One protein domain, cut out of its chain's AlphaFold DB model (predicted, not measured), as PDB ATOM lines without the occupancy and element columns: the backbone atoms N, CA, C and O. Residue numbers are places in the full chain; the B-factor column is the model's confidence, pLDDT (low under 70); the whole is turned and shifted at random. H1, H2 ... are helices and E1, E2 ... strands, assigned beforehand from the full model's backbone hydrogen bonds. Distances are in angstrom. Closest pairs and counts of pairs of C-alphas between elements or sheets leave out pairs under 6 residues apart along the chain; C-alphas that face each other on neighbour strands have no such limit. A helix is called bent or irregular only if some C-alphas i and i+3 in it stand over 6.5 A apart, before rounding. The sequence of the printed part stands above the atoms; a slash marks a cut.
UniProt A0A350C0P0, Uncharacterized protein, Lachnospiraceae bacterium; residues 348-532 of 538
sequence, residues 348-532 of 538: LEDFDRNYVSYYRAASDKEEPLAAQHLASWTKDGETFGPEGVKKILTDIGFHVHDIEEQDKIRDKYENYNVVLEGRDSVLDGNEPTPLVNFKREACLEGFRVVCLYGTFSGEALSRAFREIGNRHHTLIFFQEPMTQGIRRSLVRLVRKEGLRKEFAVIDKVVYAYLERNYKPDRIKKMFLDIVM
ATOM      1  N   LEU A 348     148.020 141.417 197.457       76.38
ATOM      2  CA  LEU A 348     147.680 142.595 196.665       76.38
ATOM      3  C   LEU A 348     147.204 143.728 197.580       76.38
ATOM      4  O   LEU A 348     147.695 144.850 197.456       76.38
ATOM      5  N   GLU A 349     146.311 143.436 198.534       77.81
ATOM      6  CA  GLU A 349     145.862 144.414 199.531       77.81
ATOM      7  C   GLU A 349     147.020 144.963 200.376       77.81
ATOM      8  O   GLU A 349     147.053 146.163 200.663       77.81
ATOM      9  N   ASP A 350     147.967 144.114 200.789       81.94
ATOM     10  CA  ASP A 350     149.142 144.559 201.542       81.94
ATOM     11  C   ASP A 350     150.083 145.419 200.681       81.94
ATOM     12  O   ASP A 350     150.487 146.508 201.105       81.94
ATOM     13  N   PHE A 351     150.369 144.991 199.444       80.06
ATOM     14  CA  PHE A 351     151.177 145.760 198.496       80.06
ATOM     15  C   PHE A 351     150.589 147.154 198.230       80.06
ATOM     16  O   PHE A 351     151.320 148.145 198.288       80.06
ATOM     17  N   ASP A 352     149.276 147.264 197.993       78.88
ATOM     18  CA  ASP A 352     148.622 148.550 197.713       78.88
ATOM     19  C   ASP A 352     148.521 149.451 198.958       78.88
ATOM     20  O   ASP A 352     148.676 150.673 198.850       78.88
ATOM     21  N   ARG A 353     148.308 148.866 200.147       80.62
ATOM     22  CA  ARG A 353     148.234 149.584 201.434       80.62
ATOM     23  C   ARG A 353     149.581 150.164 201.850       80.62
ATOM     24  O   ARG A 353     149.646 151.291 202.337       80.62
ATOM     25  N   ASN A 354     150.652 149.405 201.639       80.06
ATOM     26  CA  ASN A 354     152.006 149.768 202.041       80.06
ATOM     27  C   ASN A 354     152.850 150.344 200.882       80.06
ATOM     28  O   ASN A 354     154.018 150.682 201.093       80.06
ATOM     29  N   TYR A 355     152.263 150.550 199.691       79.88
ATOM     30  CA  TYR A 355     152.937 150.986 198.454       79.88
ATOM     31  C   TYR A 355     153.883 152.176 198.642       79.88
ATOM     32  O   TYR A 355     155.012 152.159 198.163       79.88
ATOM     33  N   VAL A 356     153.456 153.213 199.372       78.50
ATOM     34  CA  VAL A 356     154.258 154.432 199.596       78.50
ATOM     35  C   VAL A 356     155.547 154.128 200.372       78.50
ATOM     36  O   VAL A 356     156.575 154.758 200.124       78.50
ATOM     37  N   SER A 357     155.528 153.143 201.275       79.69
ATOM     38  CA  SER A 357     156.713 152.720 202.033       79.69
ATOM     39  C   SER A 357     157.715 151.957 201.158       79.69
ATOM     40  O   SER A 357     158.918 152.201 201.253       79.69
ATOM     41  N   TYR A 358     157.225 151.102 200.253       79.00
ATOM     42  CA  TYR A 358     158.048 150.383 199.281       79.00
ATOM     43  C   TYR A 358     158.574 151.322 198.188       79.00
ATOM     44  O   TYR A 358     159.727 151.206 197.790       79.00
ATOM     45  N   TYR A 359     157.779 152.306 197.753       79.38
ATOM     46  CA  TYR A 359     158.206 153.331 196.799       79.38
ATOM     47  C   TYR A 359     159.331 154.204 197.363       79.38
ATOM     48  O   TYR A 359     160.308 154.456 196.660       79.38
ATOM     49  N   ARG A 360     159.232 154.626 198.634       76.31
ATOM     50  CA  ARG A 360     160.320 155.335 199.328       76.31
ATOM     51  C   ARG A 360     161.571 154.468 199.408       76.31
ATOM     52  O   ARG A 360     162.589 154.859 198.859       76.31
ATOM     53  N   ALA A 361     161.461 153.240 199.915       72.19
ATOM     54  CA  ALA A 361     162.583 152.299 199.978       72.19
ATOM     55  C   ALA A 361     163.240 152.001 198.611       72.19
ATOM     56  O   ALA A 361     164.445 151.802 198.535       72.19
ATOM     57  N   ALA A 362     162.463 151.991 197.523       70.88
ATOM     58  CA  ALA A 362     162.959 151.798 196.158       70.88
ATOM     59  C   ALA A 362     163.545 153.075 195.510       70.88
ATOM     60  O   ALA A 362     164.201 152.985 194.468       70.88
ATOM     61  N   SER A 363     163.291 154.252 196.094       68.12
ATOM     62  CA  SER A 363     163.754 155.567 195.616       68.12
ATOM     63  C   SER A 363     164.928 156.116 196.436       68.12
ATOM     64  O   SER A 363     165.818 156.770 195.886       68.12
ATOM     65  N   ASP A 364     164.935 155.848 197.741       61.75
ATOM     66  CA  ASP A 364     165.922 156.324 198.701       61.75
ATOM     67  C   ASP A 364     167.236 155.557 198.525       61.75
ATOM     68  O   ASP A 364     167.378 154.395 198.897       61.75
ATOM     69  N   LYS A 365     168.246 156.235 197.974       53.25
ATOM     70  CA  LYS A 365     169.560 155.651 197.641       53.25
ATOM     71  C   LYS A 365     170.434 155.308 198.862       53.25
ATOM     72  O   LYS A 365     171.602 154.965 198.677       53.25
ATOM     73  N   GLU A 366     169.910 155.455 200.080       39.69
ATOM     74  CA  GLU A 366     170.679 155.417 201.334       39.69
ATOM     75  C   GLU A 366     170.334 154.254 202.278       39.69
ATOM     76  O   GLU A 366     171.182 153.913 203.104       39.69
ATOM     77  N   GLU A 367     169.182 153.583 202.137       37.81
ATOM     78  CA  GLU A 367     168.997 152.264 202.758       37.81
ATOM     79  C   GLU A 367     169.458 151.174 201.778       37.81
ATOM     80  O   GLU A 367     168.785 150.927 200.775       37.81
ATOM     81  N   PRO A 368     170.583 150.473 202.029       44.47
ATOM     82  CA  PRO A 368     170.778 149.182 201.391       44.47
ATOM     83  C   PRO A 368     169.652 148.271 201.890       44.47
ATOM     84  O   PRO A 368     169.527 148.093 203.104       44.47
ATOM     85  N   LEU A 369     168.843 147.703 200.984       44.66
ATOM     86  CA  LEU A 369     167.843 146.710 201.382       44.66
ATOM     87  C   LEU A 369     168.543 145.627 202.213       44.66
ATOM     88  O   LEU A 369     169.572 145.065 201.819       44.66
ATOM     89  N   ALA A 370     168.041 145.432 203.428       39.88
ATOM     90  CA  ALA A 370     168.674 144.562 204.397       39.88
ATOM     91  C   ALA A 370     168.442 143.097 203.989       39.88
ATOM     92  O   ALA A 370     167.314 142.629 204.030       39.88
ATOM     93  N   ALA A 371     169.538 142.402 203.655       44.50
ATOM     94  CA  ALA A 371     169.632 140.980 203.284       44.50
ATOM     95  C   ALA A 371     169.109 140.596 201.871       44.50
ATOM     96  O   ALA A 371     167.938 140.341 201.643       44.50
ATOM     97  N   GLN A 372     169.993 140.513 200.869       51.84
ATOM     98  CA  GLN A 372     170.792 139.306 200.532       51.84
ATOM     99  C   GLN A 372     170.061 138.142 199.816       51.84
ATOM    100  O   GLN A 372     170.754 137.223 199.375       51.84
ATOM    101  N   HIS A 373     168.734 138.162 199.643       50.75
ATOM    102  CA  HIS A 373     168.001 136.998 199.103       50.75
ATOM    103  C   HIS A 373     167.721 137.020 197.593       50.75
ATOM    104  O   HIS A 373     167.753 135.967 196.959       50.75
ATOM    105  N   LEU A 374     167.492 138.196 197.004       55.75
ATOM    106  CA  LEU A 374     167.297 138.368 195.560       55.75
ATOM    107  C   LEU A 374     168.549 139.000 194.916       55.75
ATOM    108  O   LEU A 374     169.404 139.568 195.602       55.75
ATOM    109  N   ALA A 375     168.713 138.898 193.591       56.31
ATOM    110  CA  ALA A 375     169.785 139.611 192.899       56.31
ATOM    111  C   ALA A 375     169.728 141.126 193.135       56.31
ATOM    112  O   ALA A 375     168.667 141.734 193.185       56.31
ATOM    113  N   SER A 376     170.890 141.784 193.128       61.06
ATOM    114  CA  SER A 376     170.919 143.236 192.965       61.06
ATOM    115  C   SER A 376     170.254 143.615 191.635       61.06
ATOM    116  O   SER A 376     170.829 143.358 190.570       61.06
ATOM    117  N   TRP A 377     169.076 144.239 191.701       68.94
ATOM    118  CA  TRP A 377     168.439 144.886 190.556       68.94
ATOM    119  C   TRP A 377     169.441 145.837 189.885       68.94
ATOM    120  O   TRP A 377     170.259 146.464 190.567       68.94
ATOM    121  N   THR A 378     169.423 145.923 188.553       65.62
ATOM    122  CA  THR A 378     170.438 146.675 187.790       65.62
ATOM    123  C   THR A 378     170.544 148.118 188.263       65.62
ATOM    124  O   THR A 378     169.522 148.775 188.499       65.62
ATOM    125  N   LYS A 379     171.773 148.634 188.351       62.00
ATOM    126  CA  LYS A 379     172.009 150.027 188.741       62.00
ATOM    127  C   LYS A 379     171.516 150.972 187.653       62.00
ATOM    128  O   LYS A 379     171.457 150.602 186.483       62.00
ATOM    129  N   ASP A 380     171.178 152.195 188.050       55.75
ATOM    130  CA  ASP A 380     170.691 153.240 187.147       55.75
ATOM    131  C   ASP A 380     171.668 153.429 185.963       55.75
ATOM    132  O   ASP A 380     172.815 153.834 186.158       55.75
ATOM    133  N   GLY A 381     171.216 153.121 184.742       53.94
ATOM    134  CA  GLY A 381     172.009 153.224 183.509       53.94
ATOM    135  C   GLY A 381     172.697 151.937 183.027       53.94
ATOM    136  O   GLY A 381     173.274 151.949 181.942       53.94
ATOM    137  N   GLU A 382     172.623 150.828 183.769       65.94
ATOM    138  CA  GLU A 382     173.023 149.495 183.283       65.94
ATOM    139  C   GLU A 382     171.839 148.793 182.592       65.94
ATOM    140  O   GLU A 382     170.692 148.936 183.018       65.94
ATOM    141  N   THR A 383     172.097 148.037 181.521       68.62
ATOM    142  CA  THR A 383     171.084 147.201 180.856       68.62
ATOM    143  C   THR A 383     170.932 145.859 181.575       68.62
ATOM    144  O   THR A 383     171.897 145.336 182.131       68.62
ATOM    145  N   PHE A 384     169.730 145.272 181.559       71.75
ATOM    146  CA  PHE A 384     169.485 143.959 182.173       71.75
ATOM    147  C   PHE A 384     170.234 142.836 181.446       71.75
ATOM    148  O   PHE A 384     170.844 141.986 182.096       71.75
ATOM    149  N   GLY A 385     170.212 142.835 180.110       76.31
ATOM    150  CA  GLY A 385     170.799 141.762 179.306       76.31
ATOM    151  C   GLY A 385     170.104 140.398 179.494       76.31
ATOM    152  O   GLY A 385     169.305 140.211 180.416       76.31
ATOM    153  N   PRO A 386     170.422 139.397 178.655       77.31
ATOM    154  CA  PRO A 386     169.786 138.081 178.744       77.31
ATOM    155  C   PRO A 386     170.112 137.356 180.064       77.31
ATOM    156  O   PRO A 386     169.234 136.734 180.658       77.31
ATOM    157  N   GLU A 387     171.342 137.476 180.580       77.12
ATOM    158  CA  GLU A 387     171.729 136.852 181.856       77.12
ATOM    159  C   GLU A 387     171.059 137.514 183.072       77.12
ATOM    160  O   GLU A 387     170.633 136.810 183.990       77.12
ATOM    161  N   GLY A 388     170.905 138.844 183.079       76.50
ATOM    162  CA  GLY A 388     170.198 139.552 184.150       76.50
ATOM    163  C   GLY A 388     168.702 139.244 184.152       76.50
ATOM    164  O   GLY A 388     168.138 138.988 185.217       76.50
ATOM    165  N   VAL A 389     168.078 139.156 182.969       81.50
ATOM    166  CA  VAL A 389     166.689 138.684 182.832       81.50
ATOM    167  C   VAL A 389     166.540 137.252 183.350       81.50
ATOM    168  O   VAL A 389     165.630 136.990 184.136       81.50
ATOM    169  N   LYS A 390     167.460 136.338 182.995       82.12
ATOM    170  CA  LYS A 390     167.446 134.960 183.519       82.12
ATOM    171  C   LYS A 390     167.512 134.929 185.041       82.12
ATOM    172  O   LYS A 390     166.766 134.176 185.667       82.12
ATOM    173  N   LYS A 391     168.393 135.742 185.626       80.75
ATOM    174  CA  LYS A 391     168.604 135.795 187.073       80.75
ATOM    175  C   LYS A 391     167.353 136.288 187.804       80.75
ATOM    176  O   LYS A 391     166.839 135.562 188.641       80.75
ATOM    177  N   ILE A 392     166.798 137.433 187.398       80.81
ATOM    178  CA  ILE A 392     165.574 138.002 187.993       80.81
ATOM    179  C   ILE A 392     164.407 137.005 187.937       80.81
ATOM    180  O   ILE A 392     163.711 136.823 188.931       80.81
ATOM    181  N   LEU A 393     164.205 136.324 186.804       81.31
ATOM    182  CA  LEU A 393     163.143 135.322 186.677       81.31
ATOM    183  C   LEU A 393     163.378 134.094 187.567       81.31
ATOM    184  O   LEU A 393     162.432 133.608 188.183       81.31
ATOM    185  N   THR A 394     164.626 133.629 187.671       81.88
ATOM    186  CA  THR A 394     164.996 132.510 188.554       81.88
ATOM    187  C   THR A 394     164.751 132.868 190.020       81.88
ATOM    188  O   THR A 394     164.152 132.080 190.747       81.88
ATOM    189  N   ASP A 395     165.137 134.077 190.436       77.31
ATOM    190  CA  ASP A 395     164.989 134.558 191.812       77.31
ATOM    191  C   ASP A 395     163.506 134.742 192.216       77.31
ATOM    192  O   ASP A 395     163.148 134.531 193.373       77.31
ATOM    193  N   ILE A 396     162.627 135.075 191.258       77.06
ATOM    194  CA  ILE A 396     161.159 135.152 191.433       77.06
ATOM    195  C   ILE A 396     160.498 133.750 191.445       77.06
ATOM    196  O   ILE A 396     159.316 133.612 191.772       77.06
ATOM    197  N   GLY A 397     161.246 132.685 191.136       75.38
ATOM    198  CA  GLY A 397     160.765 131.300 191.158       75.38
ATOM    199  C   GLY A 397     160.249 130.767 189.816       75.38
ATOM    200  O   GLY A 397     159.414 129.864 189.803       75.38
ATOM    201  N   PHE A 398     160.716 131.307 188.685       80.44
ATOM    202  CA  PHE A 398     160.487 130.733 187.352       80.44
ATOM    203  C   PHE A 398     161.694 129.919 186.875       80.44
ATOM    204  O   PHE A 398     162.835 130.378 186.918       80.44
ATOM    205  N   HIS A 399     161.449 128.728 186.333       79.12
ATOM    206  CA  HIS A 399     162.497 127.874 185.787       79.12
ATOM    207  C   HIS A 399     162.685 128.161 184.295       79.12
ATOM    208  O   HIS A 399     161.960 127.650 183.447       79.12
ATOM    209  N   VAL A 400     163.662 129.004 183.958       79.44
ATOM    210  CA  VAL A 400     163.912 129.422 182.568       79.44
ATOM    211  C   VAL A 400     164.757 128.395 181.806       79.44
ATOM    212  O   VAL A 400     165.965 128.264 182.050       79.44
ATOM    213  N   HIS A 401     164.132 127.740 180.825       76.19
ATOM    214  CA  HIS A 401     164.776 126.801 179.907       76.19
ATOM    215  C   HIS A 401     165.692 127.535 178.918       76.19
ATOM    216  O   HIS A 401     166.887 127.244 178.864       76.19
ATOM    217  N   ASP A 402     165.159 128.518 178.184       76.44
ATOM    218  CA  ASP A 402     165.902 129.258 177.153       76.44
ATOM    219  C   ASP A 402     165.523 130.748 177.102       76.44
ATOM    220  O   ASP A 402     164.417 131.129 177.497       76.44
ATOM    221  N   ILE A 403     166.454 131.581 176.623       82.12
ATOM    222  CA  ILE A 403     166.264 133.016 176.378       82.12
ATOM    223  C   ILE A 403     166.870 133.375 175.023       82.12
ATOM    224  O   ILE A 403     168.090 133.419 174.865       82.12
ATOM    225  N   GLU A 404     166.012 133.725 174.072       81.69
ATOM    226  CA  GLU A 404     166.421 134.256 172.775       81.69
ATOM    227  C   GLU A 404     166.376 135.790 172.813       81.69
ATOM    228  O   GLU A 404     165.323 136.383 173.060       81.69
ATOM    229  N   GLU A 405     167.499 136.454 172.541       80.44
ATOM    230  CA  GLU A 405     167.503 137.896 172.277       80.44
ATOM    231  C   GLU A 405     166.820 138.169 170.930       80.44
ATOM    232  O   GLU A 405     167.156 137.570 169.907       80.44
ATOM    233  N   GLN A 406     165.821 139.049 170.944       78.94
ATOM    234  CA  GLN A 406     165.016 139.420 169.785       78.94
ATOM    235  C   GLN A 406     165.376 140.840 169.340       78.94
ATOM    236  O   GLN A 406     165.871 141.646 170.130       78.94
ATOM    237  N   ASP A 407     165.070 141.181 168.085       73.00
ATOM    238  CA  ASP A 407     165.275 142.541 167.579       73.00
ATOM    239  C   ASP A 407     164.615 143.580 168.503       73.00
ATOM    240  O   ASP A 407     163.472 143.415 168.962       73.00
ATOM    241  N   LYS A 408     165.352 144.667 168.772       73.75
ATOM    242  CA  LYS A 408     164.898 145.760 169.638       73.75
ATOM    243  C   LYS A 408     163.606 146.353 169.091       73.75
ATOM    244  O   LYS A 408     163.523 146.741 167.923       73.75
ATOM    245  N   ILE A 409     162.590 146.480 169.942       70.81
ATOM    246  CA  ILE A 409     161.296 147.024 169.523       70.81
ATOM    247  C   ILE A 409     161.505 148.497 169.152       70.81
ATOM    248  O   ILE A 409     161.833 149.323 170.008       70.81
ATOM    249  N   ARG A 410     161.343 148.799 167.854       61.97
ATOM    250  CA  ARG A 410     161.612 150.112 167.235       61.97
ATOM    251  C   ARG A 410     163.012 150.659 167.558       61.97
ATOM    252  O   ARG A 410     163.149 151.845 167.843       61.97
ATOM    253  N   ASP A 411     164.019 149.782 167.597       64.00
ATOM    254  CA  ASP A 411     165.419 150.089 167.949       64.00
ATOM    255  C   ASP A 411     165.633 150.682 169.361       64.00
ATOM    256  O   ASP A 411     166.753 151.039 169.727       64.00
ATOM    257  N   LYS A 412     164.574 150.767 170.182       70.56
ATOM    258  CA  LYS A 412     164.557 151.531 171.437       70.56
ATOM    259  C   LYS A 412     164.476 150.659 172.688       70.56
ATOM    260  O   LYS A 412     165.139 150.969 173.674       70.56
ATOM    261  N   TYR A 413     163.675 149.593 172.665       77.81
ATOM    262  CA  TYR A 413     163.450 148.734 173.832       77.81
ATOM    263  C   TYR A 413     164.089 147.359 173.625       77.81
ATOM    264  O   TYR A 413     163.933 146.757 172.559       77.81
ATOM    265  N   GLU A 414     164.801 146.865 174.636       80.44
ATOM    266  CA  GLU A 414     165.340 145.501 174.630       80.44
ATOM    267  C   GLU A 414     164.214 144.486 174.785       80.44
ATOM    268  O   GLU A 414     163.230 144.735 175.481       80.44
ATOM    269  N   ASN A 415     164.342 143.373 174.072       85.19
ATOM    270  CA  ASN A 415     163.262 142.439 173.815       85.19
ATOM    271  C   ASN A 415     163.839 141.022 173.818       85.19
ATOM    272  O   ASN A 415     164.769 140.725 173.073       85.19
ATOM    273  N   TYR A 416     163.282 140.157 174.652       83.56
ATOM    274  CA  TYR A 416     163.722 138.780 174.825       83.56
ATOM    275  C   TYR A 416     162.512 137.855 174.704       83.56
ATOM    276  O   TYR A 416     161.432 138.173 175.204       83.56
ATOM    277  N   ASN A 417     162.678 136.708 174.053       84.56
ATOM    278  CA  ASN A 417     161.712 135.618 174.112       84.56
ATOM    279  C   ASN A 417     162.194 134.610 175.158       84.56
ATOM    280  O   ASN A 417     163.321 134.128 175.066       84.56
ATOM    281  N   VAL A 418     161.369 134.322 176.160       83.69
ATOM    282  CA  VAL A 418     161.725 133.463 177.294       83.69
ATOM    283  C   VAL A 418     160.835 132.230 177.299       83.69
ATOM    284  O   VAL A 418     159.609 132.344 177.314       83.69
ATOM    285  N   VAL A 419     161.450 131.049 177.324       83.56
ATOM    286  CA  VAL A 419     160.750 129.759 177.393       83.56
ATOM    287  C   VAL A 419     160.963 129.145 178.775       83.56
ATOM    288  O   VAL A 419     162.099 129.028 179.241       83.56
ATOM    289  N   LEU A 420     159.874 128.751 179.436       82.12
ATOM    290  CA  LEU A 420     159.914 128.091 180.746       82.12
ATOM    291  C   LEU A 420     160.107 126.572 180.623       82.12
ATOM    292  O   LEU A 420     159.695 125.951 179.642       82.12
ATOM    293  N   GLU A 421     160.707 125.951 181.639       76.19
ATOM    294  CA  GLU A 421     160.735 124.495 181.782       76.19
ATOM    295  C   GLU A 421     159.318 123.953 182.009       76.19
ATOM    296  O   GLU A 421     158.552 124.489 182.808       76.19
ATOM    297  N   GLY A 422     158.998 122.793 181.424       63.31
ATOM    298  CA  GLY A 422     157.694 122.130 181.597       63.31
ATOM    299  C   GLY A 422     157.330 121.720 183.036       63.31
ATOM    300  O   GLY A 422     156.239 121.210 183.261       63.31
ATOM    301  N   ARG A 423     158.207 121.947 184.024       60.72
ATOM    302  CA  ARG A 423     157.865 121.868 185.455       60.72
ATOM    303  C   ARG A 423     156.922 122.995 185.884       60.72
ATOM    304  O   ARG A 423     156.064 122.775 186.731       60.72
ATOM    305  N   ASP A 424     157.023 124.164 185.254       59.50
ATOM    306  CA  ASP A 424     156.166 125.316 185.545       59.50
ATOM    307  C   ASP A 424     154.743 125.177 184.977       59.50
ATOM    308  O   ASP A 424     153.877 125.989 185.307       59.50
ATOM    309  N   SER A 425     154.467 124.130 184.184       55.53
ATOM    310  CA  SER A 425     153.125 123.814 183.679       55.53
ATOM    311  C   SER A 425     152.273 122.980 184.645       55.53
ATOM    312  O   SER A 425     151.165 122.585 184.273       55.53
ATOM    313  N   VAL A 426     152.776 122.641 185.838       58.44
ATOM    314  CA  VAL A 426     151.976 121.954 186.862       58.44
ATOM    315  C   VAL A 426     150.895 122.917 187.362       58.44
ATOM    316  O   VAL A 426     151.181 124.057 187.734       58.44
ATOM    317  N   LEU A 427     149.645 122.460 187.298       56.69
ATOM    318  CA  LEU A 427     148.465 123.244 187.646       56.69
ATOM    319  C   LEU A 427     148.059 122.949 189.085       56.69
ATOM    320  O   LEU A 427     147.714 121.806 189.398       56.69
ATOM    321  N   ASP A 428     148.018 123.982 189.919       57.47
ATOM    322  CA  ASP A 428     147.352 123.893 191.211       57.47
ATOM    323  C   ASP A 428     145.843 124.063 191.004       57.47
ATOM    324  O   ASP A 428     145.382 124.947 190.279       57.47
ATOM    325  N   GLY A 429     145.042 123.197 191.629       51.53
ATOM    326  CA  GLY A 429     143.606 123.051 191.338       51.53
ATOM    327  C   GLY A 429     142.704 124.245 191.690       51.53
ATOM    328  O   GLY A 429     141.488 124.117 191.587       51.53
ATOM    329  N   ASN A 430     143.279 125.372 192.118       57.22
ATOM    330  CA  ASN A 430     142.583 126.588 192.546       57.22
ATOM    331  C   ASN A 430     143.124 127.863 191.858       57.22
ATOM    332  O   ASN A 430     142.922 128.967 192.357       57.22
ATOM    333  N   GLU A 431     143.856 127.732 190.746       62.25
ATOM    334  CA  GLU A 431     144.409 128.882 190.017       62.25
ATOM    335  C   GLU A 431     143.414 129.504 189.018       62.25
ATOM    336  O   GLU A 431     142.655 128.784 188.360       62.25
ATOM    337  N   PRO A 432     143.423 130.841 188.844       60.50
ATOM    338  CA  PRO A 432     142.517 131.517 187.924       60.50
ATOM    339  C   PRO A 432     142.817 131.159 186.458       60.50
ATOM    340  O   PRO A 432     143.966 131.050 186.028       60.50
ATOM    341  N   THR A 433     141.758 131.027 185.652       63.72
ATOM    342  CA  THR A 433     141.838 130.565 184.248       63.72
ATOM    343  C   THR A 433     142.849 131.326 183.360       63.72
ATOM    344  O   THR A 433     143.472 130.670 182.523       63.72
ATOM    345  N   PRO A 434     143.054 132.658 183.479       63.62
ATOM    346  CA  PRO A 434     144.110 133.361 182.740       63.62
ATOM    347  C   PRO A 434     145.503 132.783 183.031       63.62
ATOM    348  O   PRO A 434     146.124 132.213 182.135       63.62
ATOM    349  N   LEU A 435     145.903 132.744 184.308       68.94
ATOM    350  CA  LEU A 435     147.197 132.229 184.765       68.94
ATOM    351  C   LEU A 435     147.504 130.814 184.242       68.94
ATOM    352  O   LEU A 435     148.620 130.525 183.810       68.94
ATOM    353  N   VAL A 436     146.494 129.940 184.223       69.06
ATOM    354  CA  VAL A 436     146.583 128.581 183.659       69.06
ATOM    355  C   VAL A 436     146.917 128.600 182.159       69.06
ATOM    356  O   VAL A 436     147.705 127.781 181.679       69.06
ATOM    357  N   ASN A 437     146.340 129.536 181.397       69.62
ATOM    358  CA  ASN A 437     146.659 129.710 179.980       69.62
ATOM    359  C   ASN A 437     148.066 130.290 179.783       69.62
ATOM    360  O   ASN A 437     148.784 129.780 178.920       69.62
ATOM    361  N   PHE A 438     148.477 131.283 180.581       74.81
ATOM    362  CA  PHE A 438     149.834 131.839 180.541       74.81
ATOM    363  C   PHE A 438     150.901 130.783 180.835       74.81
ATOM    364  O   PHE A 438     151.769 130.576 179.992       74.81
ATOM    365  N   LYS A 439     150.803 130.043 181.951       73.19
ATOM    366  CA  LYS A 439     151.759 128.970 182.295       73.19
ATOM    367  C   LYS A 439     151.924 127.966 181.152       73.19
ATOM    368  O   LYS A 439     153.045 127.612 180.790       73.19
ATOM    369  N   ARG A 440     150.811 127.529 180.548       73.69
ATOM    370  CA  ARG A 440     150.826 126.579 179.425       73.69
ATOM    371  C   ARG A 440     151.479 127.168 178.171       73.69
ATOM    372  O   ARG A 440     152.209 126.459 177.490       73.69
ATOM    373  N   GLU A 441     151.204 128.428 177.844       74.69
ATOM    374  CA  GLU A 441     151.743 129.079 176.643       74.69
ATOM    375  C   GLU A 441     153.232 129.434 176.803       74.69
ATOM    376  O   GLU A 441     154.027 129.142 175.913       74.69
ATOM    377  N   ALA A 442     153.635 129.918 177.981       78.50
ATOM    378  CA  ALA A 442     155.021 130.216 178.350       78.50
ATOM    379  C   ALA A 442     155.951 128.983 178.341       78.50
ATOM    380  O   ALA A 442     157.156 129.125 178.131       78.50
ATOM    381  N   CYS A 443     155.406 127.773 178.522       75.75
ATOM    382  CA  CYS A 443     156.143 126.509 178.376       75.75
ATOM    383  C   CYS A 443     156.186 125.968 176.928       75.75
ATOM    384  O   CYS A 443     156.933 125.031 176.661       75.75
ATOM    385  N   LEU A 444     155.352 126.480 176.009       74.12
ATOM    386  CA  LEU A 444     155.193 125.944 174.645       74.12
ATOM    387  C   LEU A 444     155.737 126.876 173.557       74.12
ATOM    388  O   LEU A 444     156.506 126.440 172.706       74.12
ATOM    389  N   GLU A 445     155.304 128.136 173.567       72.19
ATOM    390  CA  GLU A 445     155.689 129.167 172.589       72.19
ATOM    391  C   GLU A 445     156.619 130.226 173.210       72.19
ATOM    392  O   GLU A 445     157.243 131.002 172.487       72.19
ATOM    393  N   GLY A 446     156.738 130.226 174.541       81.06
ATOM    394  CA  GLY A 446     157.444 131.247 175.307       81.06
ATOM    395  C   GLY A 446     156.583 132.479 175.585       81.06
ATOM    396  O   GLY A 446     155.421 132.578 175.184       81.06
ATOM    397  N   PHE A 447     157.157 133.429 176.314       83.62
ATOM    398  CA  PHE A 447     156.576 134.744 176.552       83.62
ATOM    399  C   PHE A 447     157.627 135.832 176.341       83.62
ATOM    400  O   PHE A 447     158.833 135.609 176.452       83.62
ATOM    401  N   ARG A 448     157.163 137.038 176.021       85.06
ATOM    402  CA  ARG A 448     158.036 138.172 175.736       85.06
ATOM    403  C   ARG A 448     158.442 138.873 177.031       85.06
ATOM    404  O   ARG A 448     157.575 139.212 177.830       85.06
ATOM    405  N   VAL A 449     159.724 139.187 177.189       84.75
ATOM    406  CA  VAL A 449     160.221 140.136 178.193       84.75
ATOM    407  C   VAL A 449     160.711 141.399 177.490       84.75
ATOM    408  O   VAL A 449     161.527 141.313 176.575       84.75
ATOM    409  N   VAL A 450     160.217 142.569 177.899       84.12
ATOM    410  CA  VAL A 450     160.649 143.874 177.365       84.12
ATOM    411  C   VAL A 450     161.252 144.720 178.478       84.12
ATOM    412  O   VAL A 450     160.607 144.935 179.502       84.12
ATOM    413  N   CYS A 451     162.456 145.246 178.273       83.12
ATOM    414  CA  CYS A 451     163.115 146.125 179.238       83.12
ATOM    415  C   CYS A 451     162.955 147.601 178.841       83.12
ATOM    416  O   CYS A 451     163.282 147.999 177.718       83.12
ATOM    417  N   LEU A 452     162.455 148.409 179.778       82.81
ATOM    418  CA  LEU A 452     162.261 149.853 179.652       82.81
ATOM    419  C   LEU A 452     163.216 150.601 180.593       82.81
ATOM    420  O   LEU A 452     163.289 150.312 181.791       82.81
ATOM    421  N   TYR A 453     163.925 151.582 180.035       79.62
ATOM    422  CA  TYR A 453     165.012 152.311 180.688       79.62
ATOM    423  C   TYR A 453     164.711 153.816 180.771       79.62
ATOM    424  O   TYR A 453     164.325 154.418 179.764       79.62
ATOM    425  N   GLY A 454     164.936 154.417 181.945       70.75
ATOM    426  CA  GLY A 454     164.715 155.842 182.236       70.75
ATOM    427  C   GLY A 454     163.317 156.194 182.767       70.75
ATOM    428  O   GLY A 454     162.468 155.321 182.950       70.75
ATOM    429  N   THR A 455     163.074 157.493 182.973       65.50
ATOM    430  CA  THR A 455     161.783 158.049 183.409       65.50
ATOM    431  C   THR A 455     160.736 157.989 182.291       65.50
ATOM    432  O   THR A 455     160.985 158.392 181.153       65.50
ATOM    433  N   PHE A 456     159.515 157.549 182.611       66.12
ATOM    434  CA  PHE A 456     158.367 157.608 181.698       66.12
ATOM    435  C   PHE A 456     157.194 158.323 182.376       66.12
ATOM    436  O   PHE A 456     156.770 157.933 183.461       66.12
ATOM    437  N   SER A 457     156.621 159.327 181.707       64.25
ATOM    438  CA  SER A 457     155.291 159.838 182.058       64.25
ATOM    439  C   SER A 457     154.209 158.808 181.707       64.25
ATOM    440  O   SER A 457     154.428 157.940 180.856       64.25
ATOM    441  N   GLY A 458     153.017 158.925 182.308       65.12
ATOM    442  CA  GLY A 458     151.885 158.035 182.014       65.12
ATOM    443  C   GLY A 458     151.565 157.947 180.515       65.12
ATOM    444  O   GLY A 458     151.365 156.857 179.978       65.12
ATOM    445  N   GLU A 459     151.639 159.071 179.795       66.75
ATOM    446  CA  GLU A 459     151.513 159.091 178.335       66.75
ATOM    447  C   GLU A 459     152.653 158.375 177.606       66.75
ATOM    448  O   GLU A 459     152.397 157.607 176.674       66.75
ATOM    449  N   ALA A 460     153.910 158.639 177.976       71.12
ATOM    450  CA  ALA A 460     155.068 158.027 177.331       71.12
ATOM    451  C   ALA A 460     155.028 156.501 177.478       71.12
ATOM    452  O   ALA A 460     155.312 155.779 176.521       71.12
ATOM    453  N   LEU A 461     154.591 156.025 178.645       74.19
ATOM    454  CA  LEU A 461     154.384 154.614 178.931       74.19
ATOM    455  C   LEU A 461     153.186 154.053 178.147       74.19
ATOM    456  O   LEU A 461     153.318 153.018 177.500       74.19
ATOM    457  N   SER A 462     152.063 154.780 178.073       70.38
ATOM    458  CA  SER A 462     150.911 154.402 177.231       70.38
ATOM    459  C   SER A 462     151.293 154.228 175.755       70.38
ATOM    460  O   SER A 462     150.846 153.295 175.087       70.38
ATOM    461  N   ARG A 463     152.170 155.106 175.249       75.12
ATOM    462  CA  ARG A 463     152.699 155.054 173.888       75.12
ATOM    463  C   ARG A 463     153.592 153.823 173.730       75.12
ATOM    464  O   ARG A 463     153.341 153.041 172.820       75.12
ATOM    465  N   ALA A 464     154.534 153.591 174.647       75.44
ATOM    466  CA  ALA A 464     155.400 152.410 174.635       75.44
ATOM    467  C   ALA A 464     154.606 151.087 174.630       75.44
ATOM    468  O   ALA A 464     154.933 150.183 173.865       75.44
ATOM    469  N   PHE A 465     153.515 150.979 175.394       75.75
ATOM    470  CA  PHE A 465     152.673 149.773 175.419       75.75
ATOM    471  C   PHE A 465     152.006 149.506 174.058       75.75
ATOM    472  O   PHE A 465     152.058 148.380 173.554       75.75
ATOM    473  N   ARG A 466     151.472 150.545 173.398       75.50
ATOM    474  CA  ARG A 466     150.948 150.428 172.023       75.50
ATOM    475  C   ARG A 466     152.038 150.106 170.995       75.50
ATOM    476  O   ARG A 466     151.750 149.453 169.995       75.50
ATOM    477  N   GLU A 467     153.276 150.555 171.220       78.00
ATOM    478  CA  GLU A 467     154.430 150.240 170.365       78.00
ATOM    479  C   GLU A 467     154.895 148.784 170.497       78.00
ATOM    480  O   GLU A 467     155.264 148.178 169.490       78.00
ATOM    481  N   ILE A 468     154.848 148.219 171.708       77.44
ATOM    482  CA  ILE A 468     155.161 146.810 171.999       77.44
ATOM    483  C   ILE A 468     154.102 145.878 171.382       77.44
ATOM    484  O   ILE A 468     154.444 144.871 170.749       77.44
ATOM    485  N   GLY A 469     152.824 146.251 171.517       71.56
ATOM    486  CA  GLY A 469     151.675 145.571 170.917       71.56
ATOM    487  C   GLY A 469     151.286 144.248 171.592       71.56
ATOM    488  O   GLY A 469     152.100 143.550 172.183       71.56
ATOM    489  N   ASN A 470     150.017 143.858 171.456       72.69
ATOM    490  CA  ASN A 470     149.361 142.829 172.279       72.69
ATOM    491  C   ASN A 470     149.320 141.403 171.686       72.69
ATOM    492  O   ASN A 470     148.365 140.658 171.911       72.69
ATOM    493  N   ARG A 471     150.328 141.024 170.887       70.06
ATOM    494  CA  ARG A 471     150.331 139.740 170.146       70.06
ATOM    495  C   ARG A 471     150.750 138.523 170.974       70.06
ATOM    496  O   ARG A 471     150.302 137.425 170.664       70.06
ATOM    497  N   HIS A 472     151.579 138.725 171.993       74.38
ATOM    498  CA  HIS A 472     152.122 137.683 172.868       74.38
ATOM    499  C   HIS A 472     151.915 138.095 174.325       74.38
ATOM    500  O   HIS A 472     151.782 139.290 174.609       74.38
ATOM    501  N   HIS A 473     151.924 137.126 175.242       79.75
ATOM    502  CA  HIS A 473     152.051 137.426 176.669       79.75
ATOM    503  C   HIS A 473     153.353 138.192 176.896       79.75
ATOM    504  O   HIS A 473     154.395 137.786 176.376       79.75
ATOM    505  N   THR A 474     153.284 139.325 177.594       80.44
ATOM    506  CA  THR A 474     154.414 140.251 177.711       80.44
ATOM    507  C   THR A 474     154.627 140.700 179.151       80.44
ATOM    508  O   THR A 474     153.749 141.293 179.774       80.44
ATOM    509  N   LEU A 475     155.834 140.459 179.649       84.88
ATOM    510  CA  LEU A 475     156.329 140.915 180.937       84.88
ATOM    511  C   LEU A 475     157.276 142.099 180.713       84.88
ATOM    512  O   LEU A 475     158.196 142.025 179.901       84.88
ATOM    513  N   ILE A 476     157.045 143.211 181.399       84.69
ATOM    514  CA  ILE A 476     157.805 144.448 181.215       84.69
ATOM    515  C   ILE A 476     158.655 144.693 182.457       84.69
ATOM    516  O   ILE A 476     158.120 144.783 183.558       84.69
ATOM    517  N   PHE A 477     159.970 144.811 182.281       85.25
ATOM    518  CA  PHE A 477     160.900 145.201 183.340       85.25
ATOM    519  C   PHE A 477     161.167 146.700 183.239       85.25
ATOM    520  O   PHE A 477     161.625 147.191 182.206       85.25
ATOM    521  N   PHE A 478     160.880 147.423 184.314       83.56
ATOM    522  CA  PHE A 478     161.010 148.868 184.406       83.56
ATOM    523  C   PHE A 478     162.148 149.213 185.376       83.56
ATOM    524  O   PHE A 478     162.143 148.791 186.532       83.56
ATOM    525  N   GLN A 479     163.173 149.930 184.901       77.62
ATOM    526  CA  GLN A 479     164.402 150.144 185.680       77.62
ATOM    527  C   GLN A 479     164.216 151.070 186.897       77.62
ATOM    528  O   GLN A 479     164.953 150.955 187.876       77.62
ATOM    529  N   GLU A 480     163.264 151.996 186.844       78.06
ATOM    530  CA  GLU A 480     163.008 152.994 187.890       78.06
ATOM    531  C   GLU A 480     161.832 152.581 188.804       78.06
ATOM    532  O   GLU A 480     161.094 151.655 188.471       78.06
ATOM    533  N   PRO A 481     161.644 153.185 189.991       77.38
ATOM    534  CA  PRO A 481     160.434 152.958 190.781       77.38
ATOM    535  C   PRO A 481     159.235 153.689 190.153       77.38
ATOM    536  O   PRO A 481     159.332 154.871 189.824       77.38
ATOM    537  N   MET A 482     158.083 153.025 190.000       77.56
ATOM    538  CA  MET A 482     156.873 153.671 189.474       77.56
ATOM    539  C   MET A 482     155.990 154.214 190.599       77.56
ATOM    540  O   MET A 482     155.773 153.550 191.616       77.56
ATOM    541  N   THR A 483     155.389 155.388 190.401       76.62
ATOM    542  CA  THR A 483     154.380 155.915 191.331       76.62
ATOM    543  C   THR A 483     153.066 155.129 191.232       76.62
ATOM    544  O   THR A 483     152.740 154.541 190.194       76.62
ATOM    545  N   GLN A 484     152.275 155.126 192.313       75.75
ATOM    546  CA  GLN A 484     151.000 154.395 192.356       75.75
ATOM    547  C   GLN A 484     149.988 154.938 191.325       75.75
ATOM    548  O   GLN A 484     149.208 154.163 190.772       75.75
ATOM    549  N   GLY A 485     150.037 156.241 191.014       69.31
ATOM    550  CA  GLY A 485     149.239 156.878 189.957       69.31
ATOM    551  C   GLY A 485     149.501 156.256 188.585       69.31
ATOM    552  O   GLY A 485     148.594 155.669 187.993       69.31
ATOM    553  N   ILE A 486     150.766 156.240 188.142       72.50
ATOM    554  CA  ILE A 486     151.165 155.652 186.849       72.50
ATOM    555  C   ILE A 486     150.774 154.165 186.780       72.50
ATOM    556  O   ILE A 486     150.244 153.717 185.762       72.50
ATOM    557  N   ARG A 487     150.955 153.400 187.869       75.44
ATOM    558  CA  ARG A 487     150.529 151.989 187.947       75.44
ATOM    559  C   ARG A 487     149.012 151.827 187.788       75.44
ATOM    560  O   ARG A 487     148.569 151.019 186.972       75.44
ATOM    561  N   ARG A 488     148.202 152.610 188.508       73.50
ATOM    562  CA  ARG A 488     146.730 152.595 188.380       73.50
ATOM    563  C   ARG A 488     146.285 152.999 186.973       73.50
ATOM    564  O   ARG A 488     145.385 152.378 186.407       73.50
ATOM    565  N   SER A 489     146.935 153.996 186.383       69.06
ATOM    566  CA  SER A 489     146.651 154.474 185.028       69.06
ATOM    567  C   SER A 489     147.052 153.450 183.948       69.06
ATOM    568  O   SER A 489     146.304 153.277 182.984       69.06
ATOM    569  N   LEU A 490     148.103 152.642 184.160       71.56
ATOM    570  CA  LEU A 490     148.374 151.445 183.350       71.56
ATOM    571  C   LEU A 490     147.286 150.373 183.472       71.56
ATOM    572  O   LEU A 490     146.816 149.880 182.451       71.56
ATOM    573  N   VAL A 491     146.849 150.018 184.687       71.69
ATOM    574  CA  VAL A 491     145.787 149.007 184.879       71.69
ATOM    575  C   VAL A 491     144.494 149.437 184.175       71.69
ATOM    576  O   VAL A 491     143.848 148.630 183.504       71.69
ATOM    577  N   ARG A 492     144.142 150.728 184.248       71.00
ATOM    578  CA  ARG A 492     143.015 151.309 183.495       71.00
ATOM    579  C   ARG A 492     143.220 151.213 181.980       71.00
ATOM    580  O   ARG A 492     142.270 150.875 181.276       71.00
ATOM    581  N   LEU A 493     144.428 151.469 181.473       67.62
ATOM    582  CA  LEU A 493     144.757 151.337 180.050       67.62
ATOM    583  C   LEU A 493     144.639 149.887 179.570       67.62
ATOM    584  O   LEU A 493     143.961 149.640 178.578       67.62
ATOM    585  N   VAL A 494     145.222 148.933 180.296       68.19
ATOM    586  CA  VAL A 494     145.149 147.490 180.003       68.19
ATOM    587  C   VAL A 494     143.692 147.016 179.951       68.19
ATOM    588  O   VAL A 494     143.288 146.349 178.996       68.19
ATOM    589  N   ARG A 495     142.868 147.435 180.926       68.94
ATOM    590  CA  ARG A 495     141.420 147.160 180.948       68.94
ATOM    591  C   ARG A 495     140.677 147.821 179.773       68.94
ATOM    592  O   ARG A 495     139.755 147.218 179.233       68.94
ATOM    593  N   LYS A 496     141.077 149.028 179.349       67.00
ATOM    594  CA  LYS A 496     140.458 149.788 178.242       67.00
ATOM    595  C   LYS A 496     140.833 149.265 176.850       67.00
ATOM    596  O   LYS A 496     139.989 149.284 175.959       67.00
ATOM    597  N   GLU A 497     142.072 148.818 176.645       63.75
ATOM    598  CA  GLU A 497     142.552 148.307 175.350       63.75
ATOM    599  C   GLU A 497     142.140 146.843 175.082       63.75
ATOM    600  O   GLU A 497     142.277 146.370 173.953       63.75
ATOM    601  N   GLY A 498     141.578 146.137 176.075       56.19
ATOM    602  CA  GLY A 498     140.944 144.825 175.882       56.19
ATOM    603  C   GLY A 498     141.925 143.754 175.404       56.19
ATOM    604  O   GLY A 498     141.717 143.119 174.365       56.19
ATOM    605  N   LEU A 499     143.037 143.598 176.126       62.09
ATOM    606  CA  LEU A 499     144.159 142.766 175.695       62.09
ATOM    607  C   LEU A 499     143.765 141.283 175.579       62.09
ATOM    608  O   LEU A 499     143.145 140.705 176.466       62.09
ATOM    609  N   ARG A 500     144.150 140.653 174.460       60.38
ATOM    610  CA  ARG A 500     143.899 139.222 174.177       60.38
ATOM    611  C   ARG A 500     144.911 138.270 174.829       60.38
ATOM    612  O   ARG A 500     144.766 137.056 174.706       60.38
ATOM    613  N   LYS A 501     145.965 138.829 175.417       70.38
ATOM    614  CA  LYS A 501     147.118 138.169 176.038       70.38
ATOM    615  C   LYS A 501     147.485 138.964 177.287       70.38
ATOM    616  O   LYS A 501     147.104 140.130 177.391       70.38
ATOM    617  N   GLU A 502     148.191 138.340 178.216       71.88
ATOM    618  CA  GLU A 502     148.487 138.930 179.520       71.88
ATOM    619  C   GLU A 502     149.657 139.910 179.433       71.88
ATOM    620  O   GLU A 502     150.620 139.702 178.690       71.88
ATOM    621  N   PHE A 503     149.526 141.015 180.167       75.31
ATOM    622  CA  PHE A 503     150.508 142.087 180.245       75.31
ATOM    623  C   PHE A 503     150.806 142.368 181.708       75.31
ATOM    624  O   PHE A 503     149.910 142.717 182.473       75.31
ATOM    625  N   ALA A 504     152.073 142.213 182.065       78.00
ATOM    626  CA  ALA A 504     152.579 142.251 183.425       78.00
ATOM    627  C   ALA A 504     153.737 143.256 183.515       78.00
ATOM    628  O   ALA A 504     154.497 143.410 182.558       78.00
ATOM    629  N   VAL A 505     153.885 143.947 184.648       81.69
ATOM    630  CA  VAL A 505     154.915 144.985 184.838       81.69
ATOM    631  C   VAL A 505     155.619 144.791 186.174       81.69
ATOM    632  O   VAL A 505     154.976 144.812 187.225       81.69
ATOM    633  N   ILE A 506     156.942 144.646 186.124       84.12
ATOM    634  CA  ILE A 506     157.830 144.622 187.287       84.12
ATOM    635  C   ILE A 506     158.650 145.906 187.292       84.12
ATOM    636  O   ILE A 506     159.315 146.227 186.310       84.12
ATOM    637  N   ASP A 507     158.634 146.608 188.413       84.19
ATOM    638  CA  ASP A 507     159.489 147.751 188.706       84.19
ATOM    639  C   ASP A 507     160.267 147.503 190.009       84.19
ATOM    640  O   ASP A 507     160.063 146.499 190.700       84.19
ATOM    641  N   LYS A 508     161.125 148.457 190.391       79.25
ATOM    642  CA  LYS A 508     161.844 148.395 191.674       79.25
ATOM    643  C   LYS A 508     160.920 148.325 192.900       79.25
ATOM    644  O   LYS A 508     161.342 147.800 193.924       79.25
ATOM    645  N   VAL A 509     159.681 148.823 192.820       82.25
ATOM    646  CA  VAL A 509     158.725 148.822 193.946       82.25
ATOM    647  C   VAL A 509     158.171 147.421 194.199       82.25
ATOM    648  O   VAL A 509     158.175 146.962 195.338       82.25
ATOM    649  N   VAL A 510     157.756 146.714 193.140       82.06
ATOM    650  CA  VAL A 510     157.390 145.290 193.221       82.06
ATOM    651  C   VAL A 510     158.590 144.474 193.683       82.06
ATOM    652  O   VAL A 510     158.446 143.642 194.569       82.06
ATOM    653  N   TYR A 511     159.788 144.731 193.152       80.75
ATOM    654  CA  TYR A 511     160.975 143.982 193.568       80.75
ATOM    655  C   TYR A 511     161.291 144.161 195.062       80.75
ATOM    656  O   TYR A 511     161.456 143.172 195.771       80.75
ATOM    657  N   ALA A 512     161.253 145.398 195.570       78.88
ATOM    658  CA  ALA A 512     161.426 145.698 196.993       78.88
ATOM    659  C   ALA A 512     160.339 145.066 197.885       78.88
ATOM    660  O   ALA A 512     160.609 144.739 199.040       78.88
ATOM    661  N   TYR A 513     159.120 144.869 197.364       82.19
ATOM    662  CA  TYR A 513     158.079 144.107 198.054       82.19
ATOM    663  C   TYR A 513     158.420 142.617 198.150       82.19
ATOM    664  O   TYR A 513     158.340 142.037 199.233       82.19
ATOM    665  N   LEU A 514     158.795 142.006 197.020       80.44
ATOM    666  CA  LEU A 514     159.126 140.581 196.940       80.44
ATOM    667  C   LEU A 514     160.365 140.241 197.778       80.44
ATOM    668  O   LEU A 514     160.415 139.158 198.351       80.44
ATOM    669  N   GLU A 515     161.336 141.157 197.873       76.00
ATOM    670  CA  GLU A 515     162.530 141.005 198.715       76.00
ATOM    671  C   GLU A 515     162.165 141.027 200.205       76.00
ATOM    672  O   GLU A 515     162.537 140.124 200.948       76.00
ATOM    673  N   ARG A 516     161.358 142.009 200.635       74.62
ATOM    674  CA  ARG A 516     160.917 142.152 202.038       74.62
ATOM    675  C   ARG A 516     159.968 141.051 202.516       74.62
ATOM    676  O   ARG A 516     159.861 140.834 203.715       74.62
ATOM    677  N   ASN A 517     159.286 140.373 201.595       74.50
ATOM    678  CA  ASN A 517     158.350 139.284 201.887       74.50
ATOM    679  C   ASN A 517     158.835 137.935 201.315       74.50
ATOM    680  O   ASN A 517     158.029 137.036 201.057       74.50
ATOM    681  N   TYR A 518     160.145 137.791 201.079       72.19
ATOM    682  CA  TYR A 518     160.723 136.631 200.401       72.19
ATOM    683  C   TYR A 518     160.435 135.319 201.145       72.19
ATOM    684  O   TYR A 518     160.892 135.101 202.266       72.19
ATOM    685  N   LYS A 519     159.720 134.400 200.486       71.12
ATOM    686  CA  LYS A 519     159.553 133.003 200.919       71.12
ATOM    687  C   LYS A 519     159.670 132.101 199.685       71.12
ATOM    688  O   LYS A 519     158.850 132.265 198.779       71.12
ATOM    689  N   PRO A 520     160.631 131.161 199.606       67.69
ATOM    690  CA  PRO A 520     160.940 130.436 198.365       67.69
ATOM    691  C   PRO A 520     159.743 129.644 197.817       67.69
ATOM    692  O   PRO A 520     159.487 129.671 196.616       67.69
ATOM    693  N   ASP A 521     158.933 129.042 198.692       67.12
ATOM    694  CA  ASP A 521     157.751 128.264 198.291       67.12
ATOM    695  C   ASP A 521     156.541 129.128 197.889       67.12
ATOM    696  O   ASP A 521     155.544 128.615 197.380       67.12
ATOM    697  N   ARG A 522     156.579 130.442 198.158       70.75
ATOM    698  CA  ARG A 522     155.434 131.354 197.970       70.75
ATOM    699  C   ARG A 522     155.729 132.560 197.085       70.75
ATOM    700  O   ARG A 522     154.772 133.173 196.621       70.75
ATOM    701  N   ILE A 523     156.992 132.883 196.799       76.12
ATOM    702  CA  ILE A 523     157.374 134.063 196.009       76.12
ATOM    703  C   ILE A 523     156.728 134.066 194.625       76.12
ATOM    704  O   ILE A 523     156.193 135.090 194.211       76.12
ATOM    705  N   LYS A 524     156.662 132.906 193.964       73.25
ATOM    706  CA  LYS A 524     155.973 132.759 192.681       73.25
ATOM    707  C   LYS A 524     154.484 133.094 192.799       73.25
ATOM    708  O   LYS A 524     153.967 133.827 191.969       73.25
ATOM    709  N   LYS A 525     153.797 132.614 193.844       72.06
ATOM    710  CA  LYS A 525     152.380 132.938 194.083       72.06
ATOM    711  C   LYS A 525     152.195 134.428 194.390       72.06
ATOM    712  O   LYS A 525     151.408 135.083 193.724       72.06
ATOM    713  N   MET A 526     152.970 134.965 195.331       72.19
ATOM    714  CA  MET A 526     152.961 136.380 195.722       72.19
ATOM    715  C   MET A 526     153.200 137.312 194.522       72.19
ATOM    716  O   MET A 526     152.485 138.294 194.340       72.19
ATOM    717  N   PHE A 527     154.159 136.975 193.657       76.75
ATOM    718  CA  PHE A 527     154.409 137.680 192.403       76.75
ATOM    719  C   PHE A 527     153.185 137.675 191.479       76.75
ATOM    720  O   PHE A 527     152.808 138.721 190.952       76.75
ATOM    721  N   LEU A 528     152.560 136.512 191.288       73.50
ATOM    722  CA  LEU A 528     151.400 136.359 190.414       73.50
ATOM    723  C   LEU A 528     150.170 137.101 190.960       73.50
ATOM    724  O   LEU A 528     149.512 137.791 190.186       73.50
ATOM    725  N   ASP A 529     149.920 137.043 192.271       71.25
ATOM    726  CA  ASP A 529     148.811 137.745 192.934       71.25
ATOM    727  C   ASP A 529     148.944 139.283 192.798       71.25
ATOM    728  O   ASP A 529     147.957 139.973 192.549       71.25
ATOM    729  N   ILE A 530     150.167 139.826 192.893       71.94
ATOM    730  CA  ILE A 530     150.444 141.277 192.805       71.94
ATOM    731  C   ILE A 530     150.477 141.788 191.360       71.94
ATOM    732  O   ILE A 530     149.997 142.885 191.065       71.94
ATOM    733  N   VAL A 531     151.109 141.037 190.456       69.88
ATOM    734  CA  VAL A 531     151.404 141.503 189.090       69.88
ATOM    735  C   VAL A 531     150.318 141.094 188.096       69.88
ATOM    736  O   VAL A 531     150.122 141.781 187.093       69.88
ATOM    737  N   MET A 532     149.573 140.023 188.381       66.19
ATOM    738  CA  MET A 532     148.435 139.562 187.583       66.19
ATOM    739  C   MET A 532     147.190 139.340 188.460       66.19
ATOM    740  O   MET A 532     146.676 138.219 188.523       66.19
TER     741      MET A 532
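AT A GLANCE: This is residues 348 to 532 of the 538 residues of an uncharacterized protein of Lachnospiraceae bacterium (UniProt A0A350C0P0). A strongly twisted sheet of five strands runs through the middle, with H2 on one face and H3 and H4 on the opposite face. H1, H6 and H7 gather in a cluster near the edge strand E5, while H5 packs on H4 and grazes the sheet. The printed part has 185 residues, with named elements in the order H1 H2 E1 E2 H3 E3 H4 E4 H5 E5 H6 H7; the class is mixed, helices and strands. The sheet, in order E1 E2 E3 E4 E5, is mixed, and the whole is compact and rounded, with a radius of gyration of the C-alphas of 15.7 A and spans of 43 by 37 by 31 A.

HOW THE PARTS SIT: E1, residues 400 to 409, and E2, residues 413 to 420, form an antiparallel hairpin, with N 404 and O 417 within hydrogen-bond range at 2.9 A. E3, residues 447 to 452, is antiparallel to E2, with N 416 and O 449 at 2.8 A. E4, residues 474 to 478, is parallel to E3, with N 450 and O 475 at 2.9 A, and E5, residues 503 to 506, is parallel to E4, with N 476 and O 504 at 2.8 A. H4, residues 458 to 468, and H5, residues 484 to 497, complete two strand-helix-strand units, parallel neighbour strands with a helix between them in the chain: E3, H4, E4 and E4, H5, E5, both crossovers right-handed. H2, residues 385 to 395, has a height over the sheet of 7.3 A; its closest C-alphas to E1 are Pro 386 and Ile 403, 6.6 A. H3, residues 433 to 442, is on the opposite face, over none of the strands, and H4 is on the same face as H3. H4 and H5 touch at a steep tilt of 43 degrees, closest at C-alphas 458 and 486, 5.4 A. H7, residues 523 to 531, is on the sheet; C-alphas 504 and 531 are its closest to E5, 5.8 A. H6, residues 508 to 516, forms a helical hairpin with H7; they only just touch, with 3 pairs of C-alphas within 8 A, closest Leu 514 and Ile 523, 6.8 A. H1, residues 348 to 363, touches H6, closest at C-alphas 359 and 509, 5.4 A. Every O i to N i+4 pair is within hydrogen-bond range in H2 to H7, and 10 of 12 in H1.

IN THESE COORDINATES: H1 begins at C-alpha 348 (147.680, 142.595, 196.665) and spans 20.7 A; it is irregular, C-alphas 353 and 356 being 7.9 A apart. E1 and E2 each span 22.1 A, and E1 bends by 55 degrees at residue 406. H5 spans 19.9 A. H7 ends at C-alpha 531 (151.404, 141.503, 189.090).

THE WHOLE: The C-alphas of Glu 366 and Gly 429 are the two farthest apart, 43.4 A. The printed part has no cut. The links H1 to H2, 21 residues, and E2 to H3, 12 residues, are long. Mean pLDDT of the printed part is 72.1; 58 residues are under 70, among them 363 to 383 and 422 to 437.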